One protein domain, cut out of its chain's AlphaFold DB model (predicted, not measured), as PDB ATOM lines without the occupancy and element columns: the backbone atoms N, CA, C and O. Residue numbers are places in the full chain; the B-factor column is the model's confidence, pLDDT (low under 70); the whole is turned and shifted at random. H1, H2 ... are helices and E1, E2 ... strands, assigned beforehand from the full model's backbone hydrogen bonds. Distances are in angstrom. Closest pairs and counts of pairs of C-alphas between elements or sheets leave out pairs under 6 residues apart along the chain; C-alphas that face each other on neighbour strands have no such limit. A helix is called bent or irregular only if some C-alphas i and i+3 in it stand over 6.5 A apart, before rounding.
ATOM      1  N   VAL A 604      -0.629  36.035 -15.048       76.00
ATOM      2  CA  VAL A 604       0.729  35.848 -15.568       76.00
ATOM      3  C   VAL A 604       1.465  34.792 -14.757       76.00
ATOM      4  O   VAL A 604       1.270  34.689 -13.549       76.00
ATOM      5  N   THR A 605       2.340  34.031 -15.410       76.12
ATOM      6  CA  THR A 605       3.246  33.100 -14.728       76.12
ATOM      7  C   THR A 605       4.562  33.805 -14.450       76.12
ATOM      8  O   THR A 605       5.240  34.237 -15.381       76.12
ATOM      9  N   VAL A 606       4.943  33.907 -13.178       70.81
ATOM     10  CA  VAL A 606       6.258  34.417 -12.775       70.81
ATOM     11  C   VAL A 606       7.154  33.237 -12.376       70.81
ATOM     12  O   VAL A 606       6.787  32.484 -11.465       70.81
ATOM     13  N   PRO A 607       8.326  33.054 -13.022       61.81
ATOM     14  CA  PRO A 607       9.265  31.991 -12.668       61.81
ATOM     15  C   PRO A 607       9.630  32.017 -11.178       61.81
ATOM     16  O   PRO A 607       9.985  33.069 -10.640       61.81
ATOM     17  N   GLY A 608       9.526  30.861 -10.515       48.97
ATOM     18  CA  GLY A 608       9.791  30.706  -9.079       48.97
ATOM     19  C   GLY A 608       8.669  31.177  -8.142       48.97
ATOM     20  O   GLY A 608       8.825  31.072  -6.932       48.97
ATOM     21  N   THR A 609       7.546  31.685  -8.661       52.91
ATOM     22  CA  THR A 609       6.387  32.102  -7.842       52.91
ATOM     23  C   THR A 609       5.079  31.434  -8.266       52.91
ATOM     24  O   THR A 609       4.248  31.142  -7.416       52.91
ATOM     25  N   GLY A 610       4.899  31.147  -9.559       56.97
ATOM     26  CA  GLY A 610       3.675  30.537 -10.088       56.97
ATOM     27  C   GLY A 610       2.777  31.532 -10.828       56.97
ATOM     28  O   GLY A 610       3.229  32.605 -11.238       56.97
ATOM     29  N   GLU A 611       1.521  31.148 -11.061       59.81
ATOM     30  CA  GLU A 611       0.525  31.999 -11.726       59.81
ATOM     31  C   GLU A 611      -0.037  33.014 -10.729       59.81
ATOM     32  O   GLU A 611      -0.396  32.646  -9.622       59.81
ATOM     33  N   LEU A 612      -0.143  34.285 -11.102       60.69
ATOM     34  CA  LEU A 612      -0.679  35.338 -10.240       60.69
ATOM     35  C   LEU A 612      -1.435  36.390 -11.054       60.69
ATOM     36  O   LEU A 612      -1.154  36.587 -12.236       60.69
ATOM     37  N   SER A 613      -2.396  37.076 -10.429       78.81
ATOM     38  CA  SER A 613      -3.061  38.245 -11.026       78.81
ATOM     39  C   SER A 613      -2.231  39.499 -10.773       78.81
ATOM     40  O   SER A 613      -1.965  39.868  -9.625       78.81
ATOM     41  N   VAL A 614      -1.863  40.197 -11.851       80.06
ATOM     42  CA  VAL A 614      -1.135  41.471 -11.774       80.06
ATOM     43  C   VAL A 614      -1.942  42.498 -10.978       80.06
ATOM     44  O   VAL A 614      -1.385  43.160 -10.107       80.06
ATOM     45  N   ARG A 615      -3.263  42.593 -11.197       77.00
ATOM     46  CA  ARG A 615      -4.125  43.532 -10.456       77.00
ATOM     47  C   ARG A 615      -4.204  43.199  -8.967       77.00
ATOM     48  O   ARG A 615      -4.049  44.101  -8.153       77.00
ATOM     49  N   GLN A 616      -4.385  41.921  -8.606       67.19
ATOM     50  CA  GLN A 616      -4.411  41.501  -7.194       67.19
ATOM     51  C   GLN A 616      -3.100  41.861  -6.489       67.19
ATOM     52  O   GLN A 616      -3.112  42.331  -5.356       67.19
ATOM     53  N   LEU A 617      -1.966  41.691  -7.169       76.62
ATOM     54  CA  LEU A 617      -0.659  42.012  -6.610       76.62
ATOM     55  C   LEU A 617      -0.436  43.525  -6.431       76.62
ATOM     56  O   LEU A 617       0.138  43.944  -5.426       76.62
ATOM     57  N   LEU A 618      -0.902  44.352  -7.371       81.56
ATOM     58  CA  LEU A 618      -0.857  45.816  -7.255       81.56
ATOM     59  C   LEU A 618      -1.752  46.333  -6.119       81.56
ATOM     60  O   LEU A 618      -1.361  47.228  -5.373       81.56
ATOM     61  N   GLU A 619      -2.929  45.739  -5.943       69.56
ATOM     62  CA  GLU A 619      -3.815  46.035  -4.814       69.56
ATOM     63  C   GLU A 619      -3.209  45.583  -3.486       69.56
ATOM     64  O   GLU A 619      -3.226  46.337  -2.520       69.56
ATOM     65  N   ALA A 620      -2.594  44.398  -3.443       67.62
ATOM     66  CA  ALA A 620      -1.891  43.913  -2.260       67.62
ATOM     67  C   ALA A 620      -0.703  44.810  -1.878       67.62
ATOM     68  O   ALA A 620      -0.385  44.925  -0.697       67.62
ATOM     69  N   LEU A 621      -0.052  45.456  -2.855       76.31
ATOM     70  CA  LEU A 621       0.937  46.503  -2.595       76.31
ATOM     71  C   LEU A 621       0.294  47.741  -1.962       76.31
ATOM     72  O   LEU A 621       0.843  48.266  -1.005       76.31
ATOM     73  N   ARG A 622      -0.860  48.191  -2.467       78.75
ATOM     74  CA  ARG A 622      -1.597  49.357  -1.946       78.75
ATOM     75  C   ARG A 622      -2.097  49.136  -0.516       78.75
ATOM     76  O   ARG A 622      -2.040  50.048   0.309       78.75
ATOM     77  N   ASP A 623      -2.649  47.955  -0.268       63.22
ATOM     78  CA  ASP A 623      -3.424  47.650   0.936       63.22
ATOM     79  C   ASP A 623      -2.537  47.273   2.126       63.22
ATOM     80  O   ASP A 623      -2.919  47.511   3.270       63.22
ATOM     81  N   ASP A 624      -1.334  46.763   1.859       65.06
ATOM     82  CA  ASP A 624      -0.356  46.368   2.869       65.06
ATOM     83  C   ASP A 624       1.026  46.988   2.575       65.06
ATOM     84  O   ASP A 624       1.922  46.348   2.009       65.06
ATOM     85  N   PRO A 625       1.219  48.261   2.972       73.00
ATOM     86  CA  PRO A 625       2.477  48.965   2.761       73.00
ATOM     87  C   PRO A 625       3.667  48.356   3.514       73.00
ATOM     88  O   PRO A 625       4.807  48.651   3.148       73.00
ATOM     89  N   ALA A 626       3.431  47.542   4.552       65.56
ATOM     90  CA  ALA A 626       4.485  46.943   5.371       65.56
ATOM     91  C   ALA A 626       5.243  45.853   4.596       65.56
ATOM     92  O   ALA A 626       6.471  45.839   4.601       65.56
ATOM     93  N   SER A 627       4.533  45.027   3.824       69.12
ATOM     94  CA  SER A 627       5.140  44.034   2.922       69.12
ATOM     95  C   SER A 627       5.514  44.595   1.543       69.12
ATOM     96  O   SER A 627       5.887  43.845   0.633       69.12
ATOM     97  N   ALA A 628       5.431  45.915   1.337       73.00
ATOM     98  CA  ALA A 628       5.649  46.507   0.018       73.00
ATOM     99  C   ALA A 628       7.079  46.315  -0.508       73.00
ATOM    100  O   ALA A 628       7.270  46.211  -1.720       73.00
ATOM    101  N   ALA A 629       8.075  46.247   0.379       71.88
ATOM    102  CA  ALA A 629       9.465  46.005  -0.002       71.88
ATOM    103  C   ALA A 629       9.656  44.615  -0.638       71.88
ATOM    104  O   ALA A 629      10.310  44.503  -1.674       71.88
ATOM    105  N   GLU A 630       9.026  43.590  -0.066       68.75
ATOM    106  CA  GLU A 630       9.089  42.199  -0.532       68.75
ATOM    107  C   GLU A 630       8.272  42.003  -1.817       68.75
ATOM    108  O   GLU A 630       8.723  41.375  -2.778       68.75
ATOM    109  N   ARG A 631       7.078  42.608  -1.882       79.69
ATOM    110  CA  ARG A 631       6.144  42.434  -3.007       79.69
ATOM    111  C   ARG A 631       6.505  43.253  -4.246       79.69
ATOM    112  O   ARG A 631       6.097  42.893  -5.349       79.69
ATOM    113  N   LEU A 632       7.288  44.328  -4.111       87.56
ATOM    114  CA  LEU A 632       7.653  45.193  -5.241       87.56
ATOM    115  C   LEU A 632       8.450  44.444  -6.320       87.56
ATOM    116  O   LEU A 632       8.227  44.659  -7.513       87.56
ATOM    117  N   GLY A 633       9.366  43.558  -5.916       82.25
ATOM    118  CA  GLY A 633      10.136  42.736  -6.853       82.25
ATOM    119  C   GLY A 633       9.235  41.820  -7.681       82.25
ATOM    120  O   GLY A 633       9.397  41.718  -8.899       82.25
ATOM    121  N   LEU A 634       8.234  41.221  -7.033       80.75
ATOM    122  CA  LEU A 634       7.246  40.378  -7.692       80.75
ATOM    123  C   LEU A 634       6.333  41.189  -8.620       80.75
ATOM    124  O   LEU A 634       6.104  40.775  -9.752       80.75
ATOM    125  N   ALA A 635       5.877  42.371  -8.194       86.88
ATOM    126  CA  ALA A 635       4.990  43.222  -8.990       86.88
ATOM    127  C   ALA A 635       5.647  43.719 -10.282       86.88
ATOM    128  O   ALA A 635       5.001  43.775 -11.328       86.88
ATOM    129  N   ARG A 636       6.955  43.996 -10.241       93.44
ATOM    130  CA  ARG A 636       7.752  44.317 -11.433       93.44
ATOM    131  C   ARG A 636       7.779  43.161 -12.428       93.44
ATOM    132  O   ARG A 636       7.503  43.373 -13.606       93.44
ATOM    133  N   LYS A 637       8.076  41.947 -11.951       87.19
ATOM    134  CA  LYS A 637       8.095  40.734 -12.786       87.19
ATOM    135  C   LYS A 637       6.710  40.431 -13.360       87.19
ATOM    136  O   LYS A 637       6.593  40.132 -14.541       87.19
ATOM    137  N   ALA A 638       5.671  40.578 -12.543       85.31
ATOM    138  CA  ALA A 638       4.283  40.368 -12.927       85.31
ATOM    139  C   ALA A 638       3.836  41.326 -14.042       85.31
ATOM    140  O   ALA A 638       3.319  40.890 -15.067       85.31
ATOM    141  N   LEU A 639       4.084  42.630 -13.874       92.19
ATOM    142  CA  LEU A 639       3.744  43.636 -14.881       92.19
ATOM    143  C   LEU A 639       4.517  43.416 -16.191       92.19
ATOM    144  O   LEU A 639       3.955  43.586 -17.271       92.19
ATOM    145  N   ALA A 640       5.789  43.015 -16.105       89.88
ATOM    146  CA  ALA A 640       6.605  42.704 -17.277       89.88
ATOM    147  C   ALA A 640       6.103  41.458 -18.031       89.88
ATOM    148  O   ALA A 640       6.076  41.465 -19.261       89.88
ATOM    149  N   ALA A 641       5.660  40.428 -17.302       86.94
ATOM    150  CA  ALA A 641       5.117  39.188 -17.862       86.94
ATOM    151  C   ALA A 641       3.729  39.356 -18.507       86.94
ATOM    152  O   ALA A 641       3.273  38.484 -19.249       86.94
ATOM    153  N   LEU A 642       3.039  40.467 -18.238       87.19
ATOM    154  CA  LEU A 642       1.773  40.787 -18.882       87.19
ATOM    155  C   LEU A 642       2.028  41.197 -20.343       87.19
ATOM    156  O   LEU A 642       2.931  42.015 -20.575       87.19
ATOM    157  N   PRO A 643       1.255  40.685 -21.329       84.62
ATOM    158  CA  PRO A 643       1.409  41.106 -22.715       84.62
ATOM    159  C   PRO A 643       1.282  42.612 -22.827       84.62
ATOM    160  O   PRO A 643       0.446  43.223 -22.164       84.62
ATOM    161  N   GLU A 644       2.104  43.211 -23.674       81.44
ATOM    162  CA  GLU A 644       2.258  44.659 -23.710       81.44
ATOM    163  C   GLU A 644       0.945  45.405 -23.965       81.44
ATOM    164  O   GLU A 644       0.662  46.392 -23.296       81.44
ATOM    165  N   ALA A 645       0.091  44.861 -24.831       77.75
ATOM    166  CA  ALA A 645      -1.233  45.405 -25.121       77.75
ATOM    167  C   ALA A 645      -2.257  45.259 -23.983       77.75
ATOM    168  O   ALA A 645      -3.335  45.838 -24.034       77.75
ATOM    169  N   GLU A 646      -1.951  44.488 -22.949       83.44
ATOM    170  CA  GLU A 646      -2.804  44.354 -21.771       83.44
ATOM    171  C   GLU A 646      -2.290  45.221 -20.609       83.44
ATOM    172  O   GLU A 646      -3.043  45.535 -19.690       83.44
ATOM    173  N   ARG A 647      -1.026  45.675 -20.645       90.94
ATOM    174  CA  ARG A 647      -0.420  46.492 -19.575       90.94
ATOM    175  C   ARG A 647      -1.161  47.805 -19.293       90.94
ATOM    176  O   ARG A 647      -1.322  48.119 -18.115       90.94
ATOM    177  N   PRO A 648      -1.667  48.565 -20.283       90.00
ATOM    178  CA  PRO A 648      -2.401  49.795 -19.988       90.00
ATOM    179  C   PRO A 648      -3.699  49.566 -19.197       90.00
ATOM    180  O   PRO A 648      -4.165  50.468 -18.509       90.00
ATOM    181  N   ARG A 649      -4.256  48.350 -19.213       85.19
ATOM    182  CA  ARG A 649      -5.498  48.017 -18.500       85.19
ATOM    183  C   ARG A 649      -5.327  47.923 -16.980       85.19
ATOM    184  O   ARG A 649      -6.320  47.960 -16.267       85.19
ATOM    185  N   VAL A 650      -4.092  47.805 -16.475       87.38
ATOM    186  CA  VAL A 650      -3.794  47.834 -15.025       87.38
ATOM    187  C   VAL A 650      -3.414  49.230 -14.512       87.38
ATOM    188  O   VAL A 650      -3.008  49.390 -13.359       87.38
ATOM    189  N   LEU A 651      -3.503  50.259 -15.365       87.94
ATOM    190  CA  LEU A 651      -3.233  51.644 -14.978       87.94
ATOM    191  C   LEU A 651      -4.102  52.152 -13.818       87.94
ATOM    192  O   LEU A 651      -3.539  52.847 -12.973       87.94
ATOM    193  N   PRO A 652      -5.406  51.823 -13.708       81.81
ATOM    194  CA  PRO A 652      -6.214  52.260 -12.571       81.81
ATOM    195  C   PRO A 652      -5.655  51.792 -11.222       81.81
ATOM    196  O   PRO A 652      -5.672  52.547 -10.250       81.81
ATOM    197  N   GLU A 653      -5.137  50.566 -11.145       83.75
ATOM    198  CA  GLU A 653      -4.491  50.027  -9.947       83.75
ATOM    199  C   GLU A 653      -3.085  50.615  -9.743       83.75
ATOM    200  O   GLU A 653      -2.742  51.000  -8.625       83.75
ATOM    201  N   LEU A 654      -2.284  50.758 -10.808       87.62
ATOM    202  CA  LEU A 654      -0.951  51.380 -10.742       87.62
ATOM    203  C   LEU A 654      -1.003  52.849 -10.295       87.62
ATOM    204  O   LEU A 654      -0.170  53.275  -9.497       87.62
ATOM    205  N   ALA A 655      -1.977  53.623 -10.777       83.69
ATOM    206  CA  ALA A 655      -2.126  55.041 -10.450       83.69
ATOM    207  C   ALA A 655      -2.406  55.265  -8.955       83.69
ATOM    208  O   ALA A 655      -1.953  56.247  -8.371       83.69
ATOM    209  N   GLN A 656      -3.074  54.316  -8.296       84.38
ATOM    210  CA  GLN A 656      -3.317  54.372  -6.851       84.38
ATOM    211  C   GLN A 656      -2.035  54.208  -6.019       84.38
ATOM    212  O   GLN A 656      -2.025  54.537  -4.835       84.38
ATOM    213  N   LEU A 657      -0.946  53.728  -6.626       89.19
ATOM    214  CA  LEU A 657       0.355  53.585  -5.977       89.19
ATOM    215  C   LEU A 657       1.236  54.845  -6.101       89.19
ATOM    216  O   LEU A 657       2.325  54.869  -5.530       89.19
ATOM    217  N   LEU A 658       0.801  55.903  -6.799       87.94
ATOM    218  CA  LEU A 658       1.586  57.141  -6.968       87.94
ATOM    219  C   LEU A 658       1.892  57.853  -5.639       87.94
ATOM    220  O   LEU A 658       2.959  58.458  -5.490       87.94
ATOM    221  N   GLU A 659       0.979  57.736  -4.672       87.00
ATOM    222  CA  GLU A 659       1.079  58.296  -3.314       87.00
ATOM    223  C   GLU A 659       1.450  57.231  -2.263       87.00
ATOM    224  O   GLU A 659       1.212  57.397  -1.067       87.00
ATOM    225  N   HIS A 660       2.019  56.101  -2.693       89.06
ATOM    226  CA  HIS A 660       2.292  54.982  -1.799       89.06
ATOM    227  C   HIS A 660       3.336  55.332  -0.705       89.06
ATOM    228  O   HIS A 660       4.385  55.894  -1.035       89.06
ATOM    229  N   PRO A 661       3.138  54.939   0.578       86.12
ATOM    230  CA  PRO A 661       4.062  55.269   1.676       86.12
ATOM    231  C   PRO A 661       5.497  54.760   1.463       86.12
ATOM    232  O   PRO A 661       6.476  55.427   1.797       86.12
ATOM    233  N   HIS A 662       5.642  53.571   0.870       88.69
ATOM    234  CA  HIS A 662       6.945  53.016   0.505       88.69
ATOM    235  C   HIS A 662       7.511  53.696  -0.759       88.69
ATOM    236  O   HIS A 662       7.021  53.474  -1.872       88.69
ATOM    237  N   ARG A 663       8.586  54.486  -0.597       92.56
ATOM    238  CA  ARG A 663       9.158  55.370  -1.641       92.56
ATOM    239  C   ARG A 663       9.541  54.655  -2.941       92.56
ATOM    240  O   ARG A 663       9.337  55.214  -4.017       92.56
ATOM    241  N   LYS A 664      10.093  53.433  -2.876       93.75
ATOM    242  CA  LYS A 664      10.477  52.672  -4.086       93.75
ATOM    243  C   LYS A 664       9.251  52.216  -4.884       93.75
ATOM    244  O   LYS A 664       9.312  52.196  -6.111       93.75
ATOM    245  N   THR A 665       8.149  51.901  -4.200       93.12
ATOM    246  CA  THR A 665       6.875  51.535  -4.836       93.12
ATOM    247  C   THR A 665       6.267  52.744  -5.533       93.12
ATOM    248  O   THR A 665       5.959  52.653  -6.715       93.12
ATOM    249  N   ALA A 666       6.198  53.897  -4.856       93.44
ATOM    250  CA  ALA A 666       5.691  55.134  -5.455       93.44
ATOM    251  C   ALA A 666       6.521  55.593  -6.663       93.44
ATOM    252  O   ALA A 666       5.972  56.032  -7.674       93.44
ATOM    253  N   ARG A 667       7.855  55.462  -6.592       96.00
ATOM    254  CA  ARG A 667       8.747  55.759  -7.723       96.00
ATOM    255  C   ARG A 667       8.470  54.838  -8.912       96.00
ATOM    256  O   ARG A 667       8.256  55.332 -10.012       96.00
ATOM    257  N   TRP A 668       8.426  53.527  -8.678       96.38
ATOM    258  CA  TRP A 668       8.142  52.549  -9.728       96.38
ATOM    259  C   TRP A 668       6.754  52.746 -10.351       96.38
ATOM    260  O   TRP A 668       6.618  52.672 -11.571       96.38
ATOM    261  N   ALA A 669       5.737  53.039  -9.536       95.25
ATOM    262  CA  ALA A 669       4.398  53.348 -10.018       95.25
ATOM    263  C   ALA A 669       4.417  54.581 -10.928       95.25
ATOM    264  O   ALA A 669       3.902  54.521 -12.036       95.25
ATOM    265  N   ARG A 670       5.097  55.657 -10.514       95.81
ATOM    266  CA  ARG A 670       5.239  56.884 -11.310       95.81
ATOM    267  C   ARG A 670       5.928  56.640 -12.649       95.81
ATOM    268  O   ARG A 670       5.421  57.070 -13.678       95.81
ATOM    269  N   GLU A 671       7.046  55.920 -12.648       95.75
ATOM    270  CA  GLU A 671       7.756  55.529 -13.875       95.75
ATOM    271  C   GLU A 671       6.871  54.673 -14.796       95.75
ATOM    272  O   GLU A 671       6.803  54.926 -15.997       95.75
ATOM    273  N   SER A 672       6.153  53.692 -14.238       95.25
ATOM    274  CA  SER A 672       5.277  52.799 -15.011       95.25
ATOM    275  C   SER A 672       4.080  53.544 -15.601       95.25
ATOM    276  O   SER A 672       3.748  53.348 -16.767       95.25
ATOM    277  N   VAL A 673       3.455  54.425 -14.817       93.81
ATOM    278  CA  VAL A 673       2.308  55.234 -15.244       93.81
ATOM    279  C   VAL A 673       2.726  56.214 -16.339       93.81
ATOM    280  O   VAL A 673       2.083  56.244 -17.382       93.81
ATOM    281  N   ARG A 674       3.849  56.932 -16.178       94.06
ATOM    282  CA  ARG A 674       4.376  57.817 -17.232       94.06
ATOM    283  C   ARG A 674       4.697  57.063 -18.514       94.06
ATOM    284  O   ARG A 674       4.398  57.560 -19.589       94.06
ATOM    285  N   ARG A 675       5.263  55.858 -18.414       90.62
ATOM    286  CA  ARG A 675       5.553  55.032 -19.592       90.62
ATOM    287  C   ARG A 675       4.283  54.610 -20.334       90.62
ATOM    288  O   ARG A 675       4.269  54.616 -21.555       90.62
ATOM    289  N   LEU A 676       3.238  54.214 -19.608       91.50
ATOM    290  CA  LEU A 676       2.018  53.666 -20.209       91.50
ATOM    291  C   LEU A 676       1.026  54.750 -20.659       91.50
ATOM    292  O   LEU A 676       0.354  54.565 -21.668       91.50
ATOM    293  N   ALA A 677       0.928  55.857 -19.922       87.88
ATOM    294  CA  ALA A 677      -0.059  56.917 -20.146       87.88
ATOM    295  C   ALA A 677       0.554  58.254 -20.606       87.88
ATOM    296  O   ALA A 677      -0.181  59.212 -20.830       87.88
ATOM    297  N   GLY A 678       1.885  58.361 -20.696       88.75
ATOM    298  CA  GLY A 678       2.627  59.591 -21.030       88.75
ATOM    299  C   GLY A 678       2.644  60.666 -19.941       88.75
ATOM    300  O   GLY A 678       3.356  61.658 -20.064       88.75
ATOM    301  N   SER A 679       1.884  60.493 -18.860       88.31
ATOM    302  CA  SER A 679       1.785  61.445 -17.754       88.31
ATOM    303  C   SER A 679       1.458  60.722 -16.451       88.31
ATOM    304  O   SER A 679       0.802  59.686 -16.477       88.31
ATOM    305  N   ASP A 680       1.904  61.259 -15.315       86.44
ATOM    306  CA  ASP A 680       1.469  60.870 -13.965       86.44
ATOM    307  C   ASP A 680       0.451  61.849 -13.355       86.44
ATOM    308  O   ASP A 680       0.081  61.697 -12.191       86.44
ATOM    309  N   ASP A 681      -0.026  62.833 -14.126       86.44
ATOM    310  CA  ASP A 681      -1.152  63.684 -13.735       86.44
ATOM    311  C   ASP A 681      -2.458  62.862 -13.722       86.44
ATOM    312  O   ASP A 681      -2.835  62.310 -14.763       86.44
TER     313      ASP A 681
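What this domain is: This is residues 604 to 681 of the 873 residues of an uncharacterized protein of Planctomycetes bacterium (UniProt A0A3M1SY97). Four helices make a flat cluster in two layers, H1 and H3 in one and H2 and H4 in the other, with a small hairpin of strands E1 and E2 at one edge, packed on residues 634 to 641 of H2. The 78 printed residues hold E1, E2, H1, H2, H3 and H4 in chain order, mostly helix, with E1 and E2 antiparallel. The whole is compact, with a radius of gyration of the C-alphas of 11.5 A and spans of 34 by 31 by 15 A.

How they stand to each other: E1, residues 604 to 606, and E2, residues 610 to 613, form a hairpin with N 604 and O 612 2.9 A apart, within hydrogen-bond range. The closest C-alphas of E1 and H2, residues 628 to 641, are those of Val 604 and Ala 641, 6.0 A. H2 touches H1, residues 614 to 623, in a helical hairpin at a shallow tilt of 19 degrees, closest at C-alphas 621 and 628, 5.4 A. With residues 628 to 632 alone H2 touches H4, residues 663 to 677, closest at C-alphas 632 and 665, 6.4 A. H4 touches H3, residues 644 to 655, at a steep tilt of 49 degrees, closest at C-alphas 654 and 669, 5.7 A. H3 touches H1 with residues 650 to 654 alone, closest at C-alphas 618 and 653, 6.2 A. Every O i to N i+4 pair is within hydrogen-bond range in H1 and H4, against 8 of 10 in H2 and 2 of 8 in H3, where 6 of 9 O i to N i+3 pairs are.

Where its parts are: E1 begins at C-alpha 604 (0.729, 35.848, -15.568). H1 is 14.3 A long, H2 19.3 A, H3 17.4 A and H4 20.7 A, ending at C-alpha 677 (-0.059, 56.917, -20.146). H3 is irregular: C-alphas 649 and 652 are 7.3 A apart.

The domain as a whole: The C-alphas of Gly 608 and Asp 681, 35.1 A, are the two farthest apart. The printed part has no cut and no long link. Residues 607 to 612 are among the 14 with pLDDT under 70.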